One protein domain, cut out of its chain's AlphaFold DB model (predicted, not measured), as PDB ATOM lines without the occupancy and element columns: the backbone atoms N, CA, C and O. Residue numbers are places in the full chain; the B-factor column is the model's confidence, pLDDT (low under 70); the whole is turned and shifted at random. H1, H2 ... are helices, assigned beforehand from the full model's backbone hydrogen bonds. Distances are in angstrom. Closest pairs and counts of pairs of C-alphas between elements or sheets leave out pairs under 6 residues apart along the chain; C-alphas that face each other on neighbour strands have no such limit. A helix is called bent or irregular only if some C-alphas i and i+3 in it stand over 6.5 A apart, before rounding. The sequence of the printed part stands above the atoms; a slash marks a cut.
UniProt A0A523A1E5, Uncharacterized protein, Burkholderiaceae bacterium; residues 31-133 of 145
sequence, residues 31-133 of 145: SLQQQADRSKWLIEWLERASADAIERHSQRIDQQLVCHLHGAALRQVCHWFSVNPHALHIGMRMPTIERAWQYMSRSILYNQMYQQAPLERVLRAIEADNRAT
ATOM      1  N   SER A  31     128.811  63.087 101.055       84.19
ATOM      2  CA  SER A  31     129.062  64.434 100.554       84.19
ATOM      3  C   SER A  31     127.788  65.043  99.953       84.19
ATOM      4  O   SER A  31     126.857  64.330  99.577       84.19
ATOM      5  N   LEU A  32     127.746  66.371  99.817       83.19
ATOM      6  CA  LEU A  32     126.602  67.057  99.199       83.19
ATOM      7  C   LEU A  32     126.293  66.520  97.793       83.19
ATOM      8  O   LEU A  32     125.128  66.323  97.459       83.19
ATOM      9  N   GLN A  33     127.334  66.220  97.008       87.00
ATOM     10  CA  GLN A  33     127.187  65.620  95.683       87.00
ATOM     11  C   GLN A  33     126.578  64.218  95.771       87.00
ATOM     12  O   GLN A  33     125.603  63.927  95.088       87.00
ATOM     13  N   GLN A  34     127.090  63.369  96.668       88.88
ATOM     14  CA  GLN A  34     126.543  62.027  96.872       88.88
ATOM     15  C   GLN A  34     125.075  62.077  97.303       88.88
ATOM     16  O   GLN A  34     124.279  61.269  96.841       88.88
ATOM     17  N   GLN A  35     124.689  63.028  98.154       88.50
ATOM     18  CA  GLN A  35     123.290  63.194  98.542       88.50
ATOM     19  C   GLN A  35     122.405  63.595  97.364       88.50
ATOM     20  O   GLN A  35     121.328  63.024  97.220       88.50
ATOM     21  N   ALA A  36     122.860  64.526  96.519       88.31
ATOM     22  CA  ALA A  36     122.135  64.942  95.322       88.31
ATOM     23  C   ALA A  36     121.976  63.788  94.318       88.31
ATOM     24  O   ALA A  36     120.880  63.544  93.814       88.31
ATOM     25  N   ASP A  37     123.047  63.029  94.078       93.69
ATOM     26  CA  ASP A  37     123.019  61.886  93.163       93.69
ATOM     27  C   ASP A  37     122.089  60.781  93.689       93.69
ATOM     28  O   ASP A  37     121.304  60.203  92.936       93.69
ATOM     29  N   ARG A  38     122.133  60.501  94.999       93.06
ATOM     30  CA  ARG A  38     121.292  59.474  95.632       93.06
ATOM     31  C   ARG A  38     119.826  59.878  95.714       93.06
ATOM     32  O   ARG A  38     118.978  59.017  95.489       93.06
ATOM     33  N   SER A  39     119.508  61.141  96.006       93.81
ATOM     34  CA  SER A  39     118.115  61.606  95.992       93.81
ATOM     35  C   SER A  39     117.538  61.579  94.584       93.81
ATOM     36  O   SER A  39     116.424  61.096  94.408       93.81
ATOM     37  N   LYS A  40     118.308  62.013  93.578       95.94
ATOM     38  CA  LYS A  40     117.895  61.947  92.173       95.94
ATOM     39  C   LYS A  40     117.628  60.505  91.740       95.94
ATOM     40  O   LYS A  40     116.551  60.215  91.235       95.94
ATOM     41  N   TRP A  41     118.566  59.599  92.013       96.50
ATOM     42  CA  TRP A  41     118.408  58.178  91.705       96.50
ATOM     43  C   TRP A  41     117.180  57.559  92.389       96.50
ATOM     44  O   TRP A  41     116.445  56.795  91.765       96.50
ATOM     45  N   LEU A  42     116.930  57.902  93.660       96.00
ATOM     46  CA  LEU A  42     115.742  57.429  94.371       96.00
ATOM     47  C   LEU A  42     114.461  57.943  93.709       96.00
ATOM     48  O   LEU A  42     113.537  57.160  93.515       96.00
ATOM     49  N   ILE A  43     114.400  59.226  93.351       96.31
ATOM     50  CA  ILE A  43     113.230  59.816  92.689       96.31
ATOM     51  C   ILE A  43     112.976  59.138  91.337       96.31
ATOM     52  O   ILE A  43     111.859  58.702  91.085       96.31
ATOM     53  N   GLU A  44     114.012  58.926  90.523       96.88
ATOM     54  CA  GLU A  44     113.898  58.200  89.247       96.88
ATOM     55  C   GLU A  44     113.413  56.750  89.425       96.88
ATOM     56  O   GLU A  44     112.800  56.164  88.528       96.88
ATOM     57  N   TRP A  45     113.734  56.111  90.553       95.88
ATOM     58  CA  TRP A  45     113.187  54.796  90.887       95.88
ATOM     59  C   TRP A  45     111.717  54.893  91.309       95.88
ATOM     60  O   TRP A  45     110.897  54.133  90.799       95.88
ATOM     61  N   LEU A  46     111.376  55.848  92.180       95.06
ATOM     62  CA  LEU A  46     110.012  56.082  92.665       95.06
ATOM     63  C   LEU A  46     109.040  56.410  91.523       95.06
ATOM     64  O   LEU A  46     107.928  55.901  91.516       95.06
ATOM     65  N   GLU A  47     109.473  57.183  90.527       95.31
ATOM     66  CA  GLU A  47     108.671  57.533  89.343       95.31
ATOM     67  C   GLU A  47     108.319  56.331  88.455       95.31
ATOM     68  O   GLU A  47     107.328  56.365  87.729       95.31
ATOM     69  N   ARG A  48     109.126  55.263  88.495       95.56
ATOM     70  CA  ARG A  48     108.923  54.046  87.691       95.56
ATOM     71  C   ARG A  48     108.316  52.892  88.487       95.56
ATOM     72  O   ARG A  48     107.854  51.922  87.889       95.56
ATOM     73  N   ALA A  49     108.373  52.952  89.813       93.69
ATOM     74  CA  ALA A  49     107.890  51.898  90.691       93.69
ATOM     75  C   ALA A  49     106.362  51.951  90.843       93.69
ATOM     76  O   ALA A  49     105.758  53.019  90.893       93.69
ATOM     77  N   SER A  50     105.721  50.786  90.960       93.31
ATOM     78  CA  SER A  50     104.312  50.722  91.358       93.31
ATOM     79  C   SER A  50     104.152  51.047  92.846       93.31
ATOM     80  O   SER A  50     105.066  50.808  93.638       93.31
ATOM     81  N   ALA A  51     102.969  51.521  93.251       90.25
ATOM     82  CA  ALA A  51     102.667  51.805  94.658       90.25
ATOM     83  C   ALA A  51     102.950  50.595  95.571       90.25
ATOM     84  O   ALA A  51     103.613  50.748  96.594       90.25
ATOM     85  N   ASP A  52     102.575  49.385  95.145       94.12
ATOM     86  CA  ASP A  52     102.845  48.141  95.879       94.12
ATOM     87  C   ASP A  52     104.345  47.880  96.082       94.12
ATOM     88  O   ASP A  52     104.768  47.394  97.134       94.12
ATOM     89  N   ALA A  53     105.173  48.177  95.073       94.38
ATOM     90  CA  ALA A  53     106.620  48.018  95.175       94.38
ATOM     91  C   ALA A  53     107.219  49.048  96.140       94.38
ATOM     92  O   ALA A  53     108.080  48.704  96.955       94.38
ATOM     93  N   ILE A  54     106.736  50.292  96.086       93.88
ATOM     94  CA  ILE A  54     107.141  51.352  97.016       93.88
ATOM     95  C   ILE A  54     106.758  50.954  98.444       93.88
ATOM     96  O   ILE A  54     107.610  51.005  99.327       93.88
ATOM     97  N   GLU A  55     105.530  50.487  98.682       94.94
ATOM     98  CA  GLU A  55     105.073  50.086 100.016       94.94
ATOM     99  C   GLU A  55     105.907  48.923 100.559       94.94
ATOM    100  O   GLU A  55     106.444  49.011 101.667       94.94
ATOM    101  N   ARG A  56     106.106  47.879  99.747       95.69
ATOM    102  CA  ARG A  56     106.903  46.696 100.106       95.69
ATOM    103  C   ARG A  56     108.337  47.041 100.509       95.69
ATOM    104  O   ARG A  56     108.906  46.372 101.370       95.69
ATOM    105  N   HIS A  57     108.937  48.053  99.885       94.81
ATOM    106  CA  HIS A  57     110.333  48.429 100.119       94.81
ATOM    107  C   HIS A  57     110.508  49.677 100.993       94.81
ATOM    108  O   HIS A  57     111.639  49.997 101.362       94.81
ATOM    109  N   SER A  58     109.419  50.339 101.380       93.44
ATOM    110  CA  SER A  58     109.400  51.631 102.083       93.44
ATOM    111  C   SER A  58     110.292  51.669 103.325       93.44
ATOM    112  O   SER A  58     111.142  52.548 103.445       93.44
ATOM    113  N   GLN A  59     110.183  50.677 104.212       92.38
ATOM    114  CA  GLN A  59     111.004  50.603 105.426       92.38
ATOM    115  C   GLN A  59     112.499  50.503 105.112       92.38
ATOM    116  O   GLN A  59     113.320  51.140 105.768       92.38
ATOM    117  N   ARG A  60     112.863  49.725 104.088       93.19
ATOM    118  CA  ARG A  60     114.261  49.540 103.690       93.19
ATOM    119  C   ARG A  60     114.818  50.794 103.025       93.19
ATOM    120  O   ARG A  60     115.947  51.173 103.311       93.19
ATOM    121  N   ILE A  61     114.016  51.450 102.186       92.69
ATOM    122  CA  ILE A  61     114.349  52.745 101.582       92.69
ATOM    123  C   ILE A  61     114.583  53.784 102.683       92.69
ATOM    124  O   ILE A  61     115.586  54.498 102.641       92.69
ATOM    125  N   ASP A  62     113.715  53.825 103.699       90.75
ATOM    126  CA  ASP A  62     113.856  54.768 104.807       90.75
ATOM    127  C   ASP A  62     115.153  54.527 105.588       90.75
ATOM    128  O   ASP A  62     115.960  55.435 105.772       90.75
ATOM    129  N   GLN A  63     115.395  53.274 105.981       87.19
ATOM    130  CA  GLN A  63     116.520  52.890 106.835       87.19
ATOM    131  C   GLN A  63     117.881  52.898 106.141       87.19
ATOM    132  O   GLN A  63     118.883  53.079 106.825       87.19
ATOM    133  N   GLN A  64     117.944  52.655 104.829       87.75
ATOM    134  CA  GLN A  64     119.215  52.502 104.110       87.75
ATOM    135  C   GLN A  64     119.568  53.691 103.224       87.75
ATOM    136  O   GLN A  64     120.717  53.804 102.800       87.75
ATOM    137  N   LEU A  65     118.600  54.552 102.901       88.94
ATOM    138  CA  LEU A  65     118.832  55.655 101.978       88.94
ATOM    139  C   LEU A  65     118.339  56.986 102.533       88.94
ATOM    140  O   LEU A  65     119.142  57.902 102.694       88.94
ATOM    141  N   VAL A  66     117.052  57.098 102.866       88.25
ATOM    142  CA  VAL A  66     116.467  58.382 103.290       88.25
ATOM    143  C   VAL A  66     117.072  58.868 104.604       88.25
ATOM    144  O   VAL A  66     117.348  60.058 104.728       88.25
ATOM    145  N   CYS A  67     117.369  57.971 105.549       85.88
ATOM    146  CA  CYS A  67     117.982  58.326 106.832       85.88
ATOM    147  C   CYS A  67     119.377  58.976 106.713       85.88
ATOM    148  O   CYS A  67     119.864  59.546 107.691       85.88
ATOM    149  N   HIS A  68     120.012  58.885 105.539       83.75
ATOM    150  CA  HIS A  68     121.304  59.497 105.229       83.75
ATOM    151  C   HIS A  68     121.180  60.787 104.403       83.75
ATOM    152  O   HIS A  68     122.184  61.472 104.198       83.75
ATOM    153  N   LEU A  69     119.980  61.127 103.924       84.19
ATOM    154  CA  LEU A  69     119.719  62.372 103.206       84.19
ATOM    155  C   LEU A  69     119.433  63.504 104.192       84.19
ATOM    156  O   LEU A  69     118.733  63.325 105.186       84.19
ATOM    157  N   HIS A  70     119.891  64.711 103.868       78.75
ATOM    158  CA  HIS A  70     119.503  65.918 104.589       78.75
ATOM    159  C   HIS A  70     119.389  67.128 103.655       78.75
ATOM    160  O   HIS A  70     119.610  67.048 102.444       78.75
ATOM    161  N   GLY A  71     119.020  68.281 104.219       77.50
ATOM    162  CA  GLY A  71     118.973  69.547 103.491       77.50
ATOM    163  C   GLY A  71     118.111  69.479 102.228       77.50
ATOM    164  O   GLY A  71     116.958  69.053 102.275       77.50
ATOM    165  N   ALA A  72     118.661  69.928 101.097       82.00
ATOM    166  CA  ALA A  72     117.938  69.982  99.826       82.00
ATOM    167  C   ALA A  72     117.542  68.592  99.297       82.00
ATOM    168  O   ALA A  72     116.418  68.429  98.831       82.00
ATOM    169  N   ALA A  73     118.421  67.595  99.426       85.50
ATOM    170  CA  ALA A  73     118.189  66.241  98.927       85.50
ATOM    171  C   ALA A  73     117.016  65.558  99.651       85.50
ATOM    172  O   ALA A  73     116.115  65.018  99.012       85.50
ATOM    173  N   LEU A  74     116.965  65.661 100.986       87.00
ATOM    174  CA  LEU A  74     115.838  65.139 101.767       87.00
ATOM    175  C   LEU A  74     114.531  65.873 101.442       87.00
ATOM    176  O   LEU A  74     113.490  65.234 101.286       87.00
ATOM    177  N   ARG A  75     114.578  67.206 101.298       85.88
ATOM    178  CA  ARG A  75     113.399  68.006 100.930       85.88
ATOM    179  C   ARG A  75     112.821  67.597  99.581       85.88
ATOM    180  O   ARG A  75     111.604  67.530  99.467       85.88
ATOM    181  N   GLN A  76     113.660  67.296  98.590       89.25
ATOM    182  CA  GLN A  76     113.200  66.819  97.284       89.25
ATOM    183  C   GLN A  76     112.431  65.498  97.399       89.25
ATOM    184  O   GLN A  76     111.330  65.391  96.866       89.25
ATOM    185  N   VAL A  77     112.959  64.526  98.149       91.94
ATOM    186  CA  VAL A  77     112.280  63.235  98.364       91.94
ATOM    187  C   VAL A  77     110.957  63.428  99.112       91.94
ATOM    188  O   VAL A  77     109.925  62.898  98.704       91.94
ATOM    189  N   CYS A  78     110.950  64.242 100.171       90.56
ATOM    190  CA  CYS A  78     109.729  64.561 100.916       90.56
ATOM    191  C   CYS A  78     108.692  65.289 100.046       90.56
ATOM    192  O   CYS A  78     107.493  65.043 100.167       90.56
ATOM    193  N   HIS A  79     109.141  66.194  99.172       90.06
ATOM    194  CA  HIS A  79     108.271  66.897  98.239       90.06
ATOM    195  C   HIS A  79     107.639  65.926  97.241       90.06
ATOM    196  O   HIS A  79     106.425  65.972  97.059       90.06
ATOM    197  N   TRP A  80     108.419  64.996  96.683       94.69
ATOM    198  CA  TRP A  80     107.901  63.969  95.779       94.69
ATOM    199  C   TRP A  80     106.755  63.179  96.425       94.69
ATOM    200  O   TRP A  80     105.673  63.105  95.850       94.69
ATOM    201  N   PHE A  81     106.925  62.686  97.657       93.62
ATOM    202  CA  PHE A  81     105.842  61.993  98.367       93.62
ATOM    203  C   PHE A  81     104.613  62.887  98.612       93.62
ATOM    204  O   PHE A  81     103.489  62.396  98.567       93.62
ATOM    205  N   SER A  82     104.806  64.193  98.840       89.81
ATOM    206  CA  SER A  82     103.698  65.131  99.089       89.81
ATOM    207  C   SER A  82     102.840  65.427  97.855       89.81
ATOM    208  O   SER A  82     101.641  65.651  97.991       89.81
ATOM    209  N   VAL A  83     103.433  65.411  96.656       92.00
ATOM    210  CA  VAL A  83     102.731  65.722  95.396       92.00
ATOM    211  C   VAL A  83     102.246  64.478  94.653       92.00
ATOM    212  O   VAL A  83     101.576  64.607  93.633       92.00
ATOM    213  N   ASN A  84     102.545  63.280  95.169       92.44
ATOM    214  CA  ASN A  84     102.117  61.995  94.618       92.44
ATOM    215  C   ASN A  84     101.104  61.314  95.562       92.44
ATOM    216  O   ASN A  84     101.506  60.565  96.458       92.44
ATOM    217  N   PRO A  85      99.780  61.509  95.366       87.62
ATOM    218  CA  PRO A  85      98.751  61.044  96.307       87.62
ATOM    219  C   PRO A  85      98.767  59.532  96.556       87.62
ATOM    220  O   PRO A  85      98.505  59.077  97.668       87.62
ATOM    221  N   HIS A  86      99.120  58.751  95.534       88.00
ATOM    222  CA  HIS A  86      99.198  57.292  95.614       88.00
ATOM    223  C   HIS A  86     100.332  56.801  96.532       88.00
ATOM    224  O   HIS A  86     100.245  55.694  97.051       88.00
ATOM    225  N   ALA A  87     101.368  57.613  96.764       91.31
ATOM    226  CA  ALA A  87     102.516  57.272  97.603       91.31
ATOM    227  C   ALA A  87     102.557  58.057  98.924       91.31
ATOM    228  O   ALA A  87     103.316  57.698  99.824       91.31
ATOM    229  N   LEU A  88     101.726  59.095  99.077       90.56
ATOM    230  CA  LEU A  88     101.678  59.956 100.264       90.56
ATOM    231  C   LEU A  88     101.556  59.152 101.567       90.56
ATOM    232  O   LEU A  88     102.343  59.337 102.495       90.56
ATOM    233  N   HIS A  89     100.597  58.226 101.617       92.56
ATOM    234  CA  HIS A  89     100.350  57.393 102.796       92.56
ATOM    235  C   HIS A  89     101.532  56.460 103.120       92.56
ATOM    236  O   HIS A  89     101.757  56.138 104.285       92.56
ATOM    237  N   ILE A  90     102.309  56.057 102.109       94.06
ATOM    238  CA  ILE A  90     103.521  55.252 102.284       94.06
ATOM    239  C   ILE A  90     104.613  56.117 102.916       94.06
ATOM    240  O   ILE A  90     105.198  55.726 103.924       94.06
ATOM    241  N   GLY A  91     104.827  57.325 102.381       90.50
ATOM    242  CA  GLY A  91     105.762  58.303 102.940       90.50
ATOM    243  C   GLY A  91     105.439  58.662 104.394       90.50
ATOM    244  O   GLY A  91     106.341  58.754 105.219       90.50
ATOM    245  N   MET A  92     104.154  58.760 104.754       89.12
ATOM    246  CA  MET A  92     103.722  59.003 106.141       89.12
ATOM    247  C   MET A  92     104.062  57.863 107.109       89.12
ATOM    248  O   MET A  92     104.119  58.090 108.312       89.12
ATOM    249  N   ARG A  93     104.276  56.643 106.609       90.56
ATOM    250  CA  ARG A  93     104.670  55.478 107.419       90.56
ATOM    251  C   ARG A  93     106.188  55.306 107.497       90.56
ATOM    252  O   ARG A  93     106.655  54.411 108.199       90.56
ATOM    253  N   MET A  94     106.952  56.132 106.779       92.56
ATOM    254  CA  MET A  94     108.411  56.157 106.812       92.56
ATOM    255  C   MET A  94     108.876  57.147 107.892       92.56
ATOM    256  O   MET A  94     108.687  58.354 107.719       92.56
ATOM    257  N   PRO A  95     109.504  56.685 108.992       89.00
ATOM    258  CA  PRO A  95     109.833  57.544 110.129       89.00
ATOM    259  C   PRO A  95     110.688  58.767 109.785       89.00
ATOM    260  O   PRO A  95     110.521  59.821 110.402       89.00
ATOM    261  N   THR A  96     111.617  58.657 108.828       87.69
ATOM    262  CA  THR A  96     112.469  59.796 108.449       87.69
ATOM    263  C   THR A  96     111.683  60.844 107.664       87.69
ATOM    264  O   THR A  96     111.803  62.036 107.956       87.69
ATOM    265  N   ILE A  97     110.852  60.415 106.709       89.31
ATOM    266  CA  ILE A  97     109.995  61.306 105.911       89.31
ATOM    267  C   ILE A  97     108.944  61.984 106.792       89.31
ATOM    268  O   ILE A  97     108.823  63.208 106.767       89.31
ATOM    269  N   GLU A  98     108.230  61.211 107.614       89.00
ATOM    270  CA  GLU A  98     107.202  61.726 108.521       89.00
ATOM    271  C   GLU A  98     107.779  62.816 109.432       89.00
ATOM    272  O   GLU A  98     107.259  63.934 109.517       89.00
ATOM    273  N   ARG A  99     108.918  62.518 110.062       84.69
ATOM    274  CA  ARG A  99     109.622  63.459 110.925       84.69
ATOM    275  C   ARG A  99     110.041  64.713 110.155       84.69
ATOM    276  O   ARG A  99     109.819  65.822 110.637       84.69
ATOM    277  N   ALA A 100     110.605  64.561 108.957       81.69
ATOM    278  CA  ALA A 100     111.002  65.686 108.117       81.69
ATOM    279  C   ALA A 100     109.812  66.591 107.745       81.69
ATOM    280  O   ALA A 100     109.961  67.812 107.742       81.69
ATOM    281  N   TRP A 101     108.622  66.036 107.494       83.75
ATOM    282  CA  TRP A 101     107.410  66.827 107.251       83.75
ATOM    283  C   TRP A 101     106.916  67.584 108.476       83.75
ATOM    284  O   TRP A 101     106.619  68.777 108.364       83.75
ATOM    285  N   GLN A 102     106.856  66.936 109.642       81.56
ATOM    286  CA  GLN A 102     106.479  67.609 110.892       81.56
ATOM    287  C   GLN A 102     107.394  68.809 111.151       81.56
ATOM    288  O   GLN A 102     106.959  69.900 111.519       81.56
ATOM    289  N   TYR A 103     108.675  68.605 110.892       74.56
ATOM    290  CA  TYR A 103     109.712  69.600 111.015       74.56
ATOM    291  C   TYR A 103     109.592  70.746 110.014       74.56
ATOM    292  O   TYR A 103     109.534  71.892 110.446       74.56
ATOM    293  N   MET A 104     109.464  70.471 108.715       74.12
ATOM    294  CA  MET A 104     109.226  71.514 107.709       74.12
ATOM    295  C   MET A 104     107.962  72.326 108.010       74.12
ATOM    296  O   MET A 104     107.967  73.547 107.868       74.12
ATOM    297  N   SER A 105     106.905  71.669 108.492       72.62
ATOM    298  CA  SER A 105     105.659  72.337 108.879       72.62
ATOM    299  C   SER A 105     105.877  73.292 110.054       72.62
ATOM    300  O   SER A 105     105.448  74.444 109.998       72.62
ATOM    301  N   ARG A 106     106.614  72.862 111.090       70.44
ATOM    302  CA  ARG A 106     107.010  73.729 112.213       70.44
ATOM    303  C   ARG A 106     107.872  74.897 111.748       70.44
ATOM    304  O   ARG A 106     107.666  76.008 112.217       70.44
ATOM    305  N   SER A 107     108.781  74.677 110.801       66.56
ATOM    306  CA  SER A 107     109.614  75.736 110.225       66.56
ATOM    307  C   SER A 107     108.809  76.826 109.545       66.56
ATOM    308  O   SER A 107     109.060  78.004 109.779       66.56
ATOM    309  N   ILE A 108     107.825  76.442 108.732       67.69
ATOM    310  CA  ILE A 108     106.924  77.387 108.067       67.69
ATOM    311  C   ILE A 108     106.147  78.184 109.116       67.69
ATOM    312  O   ILE A 108     106.074  79.407 109.028       67.69
ATOM    313  N   LEU A 109     105.624  77.502 110.135       64.12
ATOM    314  CA  LEU A 109     104.826  78.117 111.192       64.12
ATOM    315  C   LEU A 109     105.658  79.096 112.033       64.12
ATOM    316  O   LEU A 109     105.230  80.219 112.283       64.12
ATOM    317  N   TYR A 110     106.886  78.722 112.392       64.38
ATOM    318  CA  TYR A 110     107.811  79.610 113.089       64.38
ATOM    319  C   TYR A 110     108.254  80.788 112.226       64.38
ATOM    320  O   TYR A 110     108.241  81.915 112.713       64.38
ATOM    321  N   ASN A 111     108.563  80.572 110.945       64.62
ATOM    322  CA  ASN A 111     108.842  81.668 110.017       64.62
ATOM    323  C   ASN A 111     107.652  82.637 109.932       64.62
ATOM    324  O   ASN A 111     107.847  83.845 109.952       64.62
ATOM    325  N   GLN A 112     106.415  82.141 109.894       64.56
ATOM    326  CA  GLN A 112     105.220  82.990 109.877       64.56
ATOM    327  C   GLN A 112     104.980  83.725 111.203       64.56
ATOM    328  O   GLN A 112     104.539  84.870 111.184       64.56
ATOM    329  N   MET A 113     105.253  83.098 112.351       59.62
ATOM    330  CA  MET A 113     105.017  83.692 113.674       59.62
ATOM    331  C   MET A 113     106.095  84.691 114.094       59.62
ATOM    332  O   MET A 113     105.781  85.702 114.718       59.62
ATOM    333  N   TYR A 114     107.354  84.409 113.765       62.75
ATOM    334  CA  TYR A 114     108.513  85.194 114.193       62.75
ATOM    335  C   TYR A 114     109.044  86.130 113.101       62.75
ATOM    336  O   TYR A 114     110.097  86.743 113.262       62.75
ATOM    337  N   GLN A 115     108.306  86.285 112.002       69.31
ATOM    338  CA  GLN A 115     108.523  87.394 111.083       69.31
ATOM    339  C   GLN A 115     108.295  88.735 111.792       69.31
ATOM    340  O   GLN A 115     107.440  88.872 112.670       69.31
ATOM    341  N   GLN A 116     109.057  89.744 111.370       70.94
ATOM    342  CA  GLN A 116     109.086  91.064 111.994       70.94
ATOM    343  C   GLN A 116     107.690  91.702 112.098       70.94
ATOM    344  O   GLN A 116     107.303  92.155 113.169       70.94
ATOM    345  N   ALA A 117     106.890  91.671 111.028       72.69
ATOM    346  CA  ALA A 117     105.557  92.280 111.021       72.69
ATOM    347  C   ALA A 117     104.570  91.658 112.043       72.69
ATOM    348  O   ALA A 117     103.927  92.406 112.782       72.69
ATOM    349  N   PRO A 118     104.416  90.321 112.138       69.75
ATOM    350  CA  PRO A 118     103.681  89.681 113.231       69.75
ATOM    351  C   PRO A 118     104.157  90.085 114.630       69.75
ATOM    352  O   PRO A 118     103.319  90.413 115.471       69.75
ATOM    353  N   LEU A 119     105.470  90.112 114.871       73.75
ATOM    354  CA  LEU A 119     106.037  90.491 116.169       73.75
ATOM    355  C   LEU A 119     105.759  91.959 116.509       73.75
ATOM    356  O   LEU A 119     105.336  92.266 117.621       73.75
ATOM    357  N   GLU A 120     105.903  92.863 115.543       76.81
ATOM    358  CA  GLU A 120     105.562  94.279 115.701       76.81
ATOM    359  C   GLU A 120     104.076  94.483 116.018       76.81
ATOM    360  O   GLU A 120     103.736  95.346 116.826       76.81
ATOM    361  N   ARG A 121     103.171  93.681 115.434       79.31
ATOM    362  CA  ARG A 121     101.739  93.726 115.784       79.31
ATOM    363  C   ARG A 121     101.498  93.340 117.240       79.31
ATOM    364  O   ARG A 121     100.718  94.009 117.913       79.31
ATOM    365  N   VAL A 122     102.172  92.296 117.720       77.44
ATOM    366  CA  VAL A 122     102.078  91.867 119.122       77.44
ATOM    367  C   VAL A 122     102.637  92.946 120.051       77.44
ATOM    368  O   VAL A 122     101.971  93.313 121.014       77.44
ATOM    369  N   LEU A 123     103.798  93.525 119.730       80.69
ATOM    370  CA  LEU A 123     104.391  94.617 120.508       80.69
ATOM    371  C   LEU A 123     103.465  95.837 120.583       80.69
ATOM    372  O   LEU A 123     103.197  96.335 121.672       80.69
ATOM    373  N   ARG A 124     102.885  96.268 119.455       85.00
ATOM    374  CA  ARG A 124     101.925  97.384 119.430       85.00
ATOM    375  C   ARG A 124     100.660  97.095 120.236       85.00
ATOM    376  O   ARG A 124     100.136  98.007 120.871       85.00
ATOM    377  N   ALA A 125     100.165  95.857 120.213       83.62
ATOM    378  CA  ALA A 125      99.015  95.450 121.016       83.62
ATOM    379  C   ALA A 125      99.334  95.501 122.519       83.62
ATOM    380  O   ALA A 125      98.546  96.050 123.285       83.62
ATOM    381  N   ILE A 126     100.515  95.025 122.926       81.25
ATOM    382  CA  ILE A 126     101.000  95.113 124.311       81.25
ATOM    383  C   ILE A 126     101.158  96.578 124.741       81.25
ATOM    384  O   ILE A 126     100.733  96.959 125.827       81.25
ATOM    385  N   GLU A 127     101.728  97.436 123.894       86.06
ATOM    386  CA  GLU A 127     101.850  98.869 124.182       86.06
ATOM    387  C   GLU A 127     100.489  99.566 124.289       86.06
ATOM    388  O   GLU A 127     100.309 100.450 125.126       86.06
ATOM    389  N   ALA A 128      99.527  99.200 123.439       84.62
ATOM    390  CA  ALA A 128      98.167  99.717 123.511       84.62
ATOM    391  C   ALA A 128      97.464  99.279 124.806       84.62
ATOM    392  O   ALA A 128      96.838 100.117 125.453       84.62
ATOM    393  N   ASP A 129      97.630  98.023 125.221       82.00
ATOM    394  CA  ASP A 129      97.084  97.499 126.478       82.00
ATOM    395  C   ASP A 129      97.733  98.155 127.709       82.00
ATOM    396  O   ASP A 129      97.044  98.587 128.631       82.00
ATOM    397  N   ASN A 130      99.052  98.361 127.692       76.88
ATOM    398  CA  ASN A 130      99.766  99.084 128.750       76.88
ATOM    399  C   ASN A 130      99.312 100.548 128.871       76.88
ATOM    400  O   ASN A 130      99.238 101.086 129.979       76.88
ATOM    401  N   ARG A 131      98.980 101.195 127.744       74.88
ATOM    402  CA  ARG A 131      98.377 102.538 127.735       74.88
ATOM    403  C   ARG A 131      96.946 102.522 128.277       74.88
ATOM    404  O   ARG A 131      96.591 103.413 129.040       74.88
ATOM    405  N   ALA A 132      96.145 101.518 127.920       74.38
ATOM    406  CA  ALA A 132      94.753 101.388 128.349       74.38
ATOM    407  C   ALA A 132      94.610 101.019 129.838       74.38
ATOM    408  O   ALA A 132      93.692 101.486 130.506       74.38
ATOM    409  N   THR A 133      95.529 100.214 130.375       69.06
ATOM    410  CA  THR A 133      95.516  99.751 131.773       69.06
ATOM    411  C   THR A 133      96.220 100.699 132.749       69.06
ATOM    412  O   THR A 133      96.206 100.453 133.954       69.06
TER     413      THR A 133
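What this domain is: This is residues 31 to 133 of the 145 residues of an uncharacterized protein of Burkholderiaceae bacterium (UniProt A0A523A1E5). A compact head of short helices has one long arm sticking out of it: H1 to H4 and the first residues of H5 make the head, and residues 105 to 133, the rest of H5 and then H6, make the arm. In the head H1 and H3 run side by side the same way, H2 and H4 form a second side-by-side pair, and H5 starts out about perpendicular to H3. The printed part has 103 residues with six named helices, H1 to H6 in chain order, and no named strand; the class is all helix. The whole is only just extended, close to loose, with a radius of gyration of the C-alphas of 19.7 A, and spans 64 by 30 by 19 A, the arm making the length.

Where its parts are: H1, residues 32 to 46, begins at C-alpha 32 (126.602, 67.057, 99.199) and is 20.9 A long. H2, residues 51 to 64, is 19.1 A long and irregular, with C-alphas 56 and 59 at 7.8 A. H3, residues 71 to 83, measures 18.5 A. H4, residues 85 to 92, is irregular too, with C-alphas 86 and 89 at 7.3 A, and measures 11.2 A. H5, residues 95 to 113, is 26.8 A long and begins at C-alpha 95 (109.833, 57.544, 110.129). H6, residues 116 to 132, is 24.1 A long and ends at C-alpha 132 (94.753, 101.388, 128.349).

How they stand to each other: H1 touches H3 at a shallow tilt of 15 degrees, the same way; their closest C-alphas, of Ser 39 and Ala 73, are 5.5 A apart. H1 and H2 are close but not clearly touching, with Leu 46 and Ile 54 closest, their C-alphas 7.0 A apart. H2 touches H4 at a shallow tilt of 31 degrees, the same way, the closest C-alphas being those of Glu 55 and Ile 90, at 5.9 A. H3 touches H4 with residues 78 to 82 alone, at a steep tilt of 49 degrees. The closest C-alphas of H3 and H5, those of Cys 78 and Ile 97, are 6.0 A apart, and the two helices touch about perpendicular at 82 degrees. H2 and H5 only just touch, and only at their ends, with 3 pairs of C-alphas within 8 A. H4 and H5 touch only at the corner, also only just, with 3 such pairs. H6 touches no helix; it is close to but not clearly touching H5, at a steep tilt of 50 degrees. Every O i to N i+4 pair is within hydrogen-bond range in H1, H3, H5 and H6; in H2 it is 8 of 10 and in H4 2 of 4.

The domain as a whole: The C-alphas of Arg 48 and Thr 133, the two farthest apart, are 64.9 A apart. Without the free stretch the body spans 31 by 26 by 21 A. The printed part has no cut and no long link. The mean pLDDT of the printed part is 85.1, and residues 107 to 115, 118 and 133 are under 70.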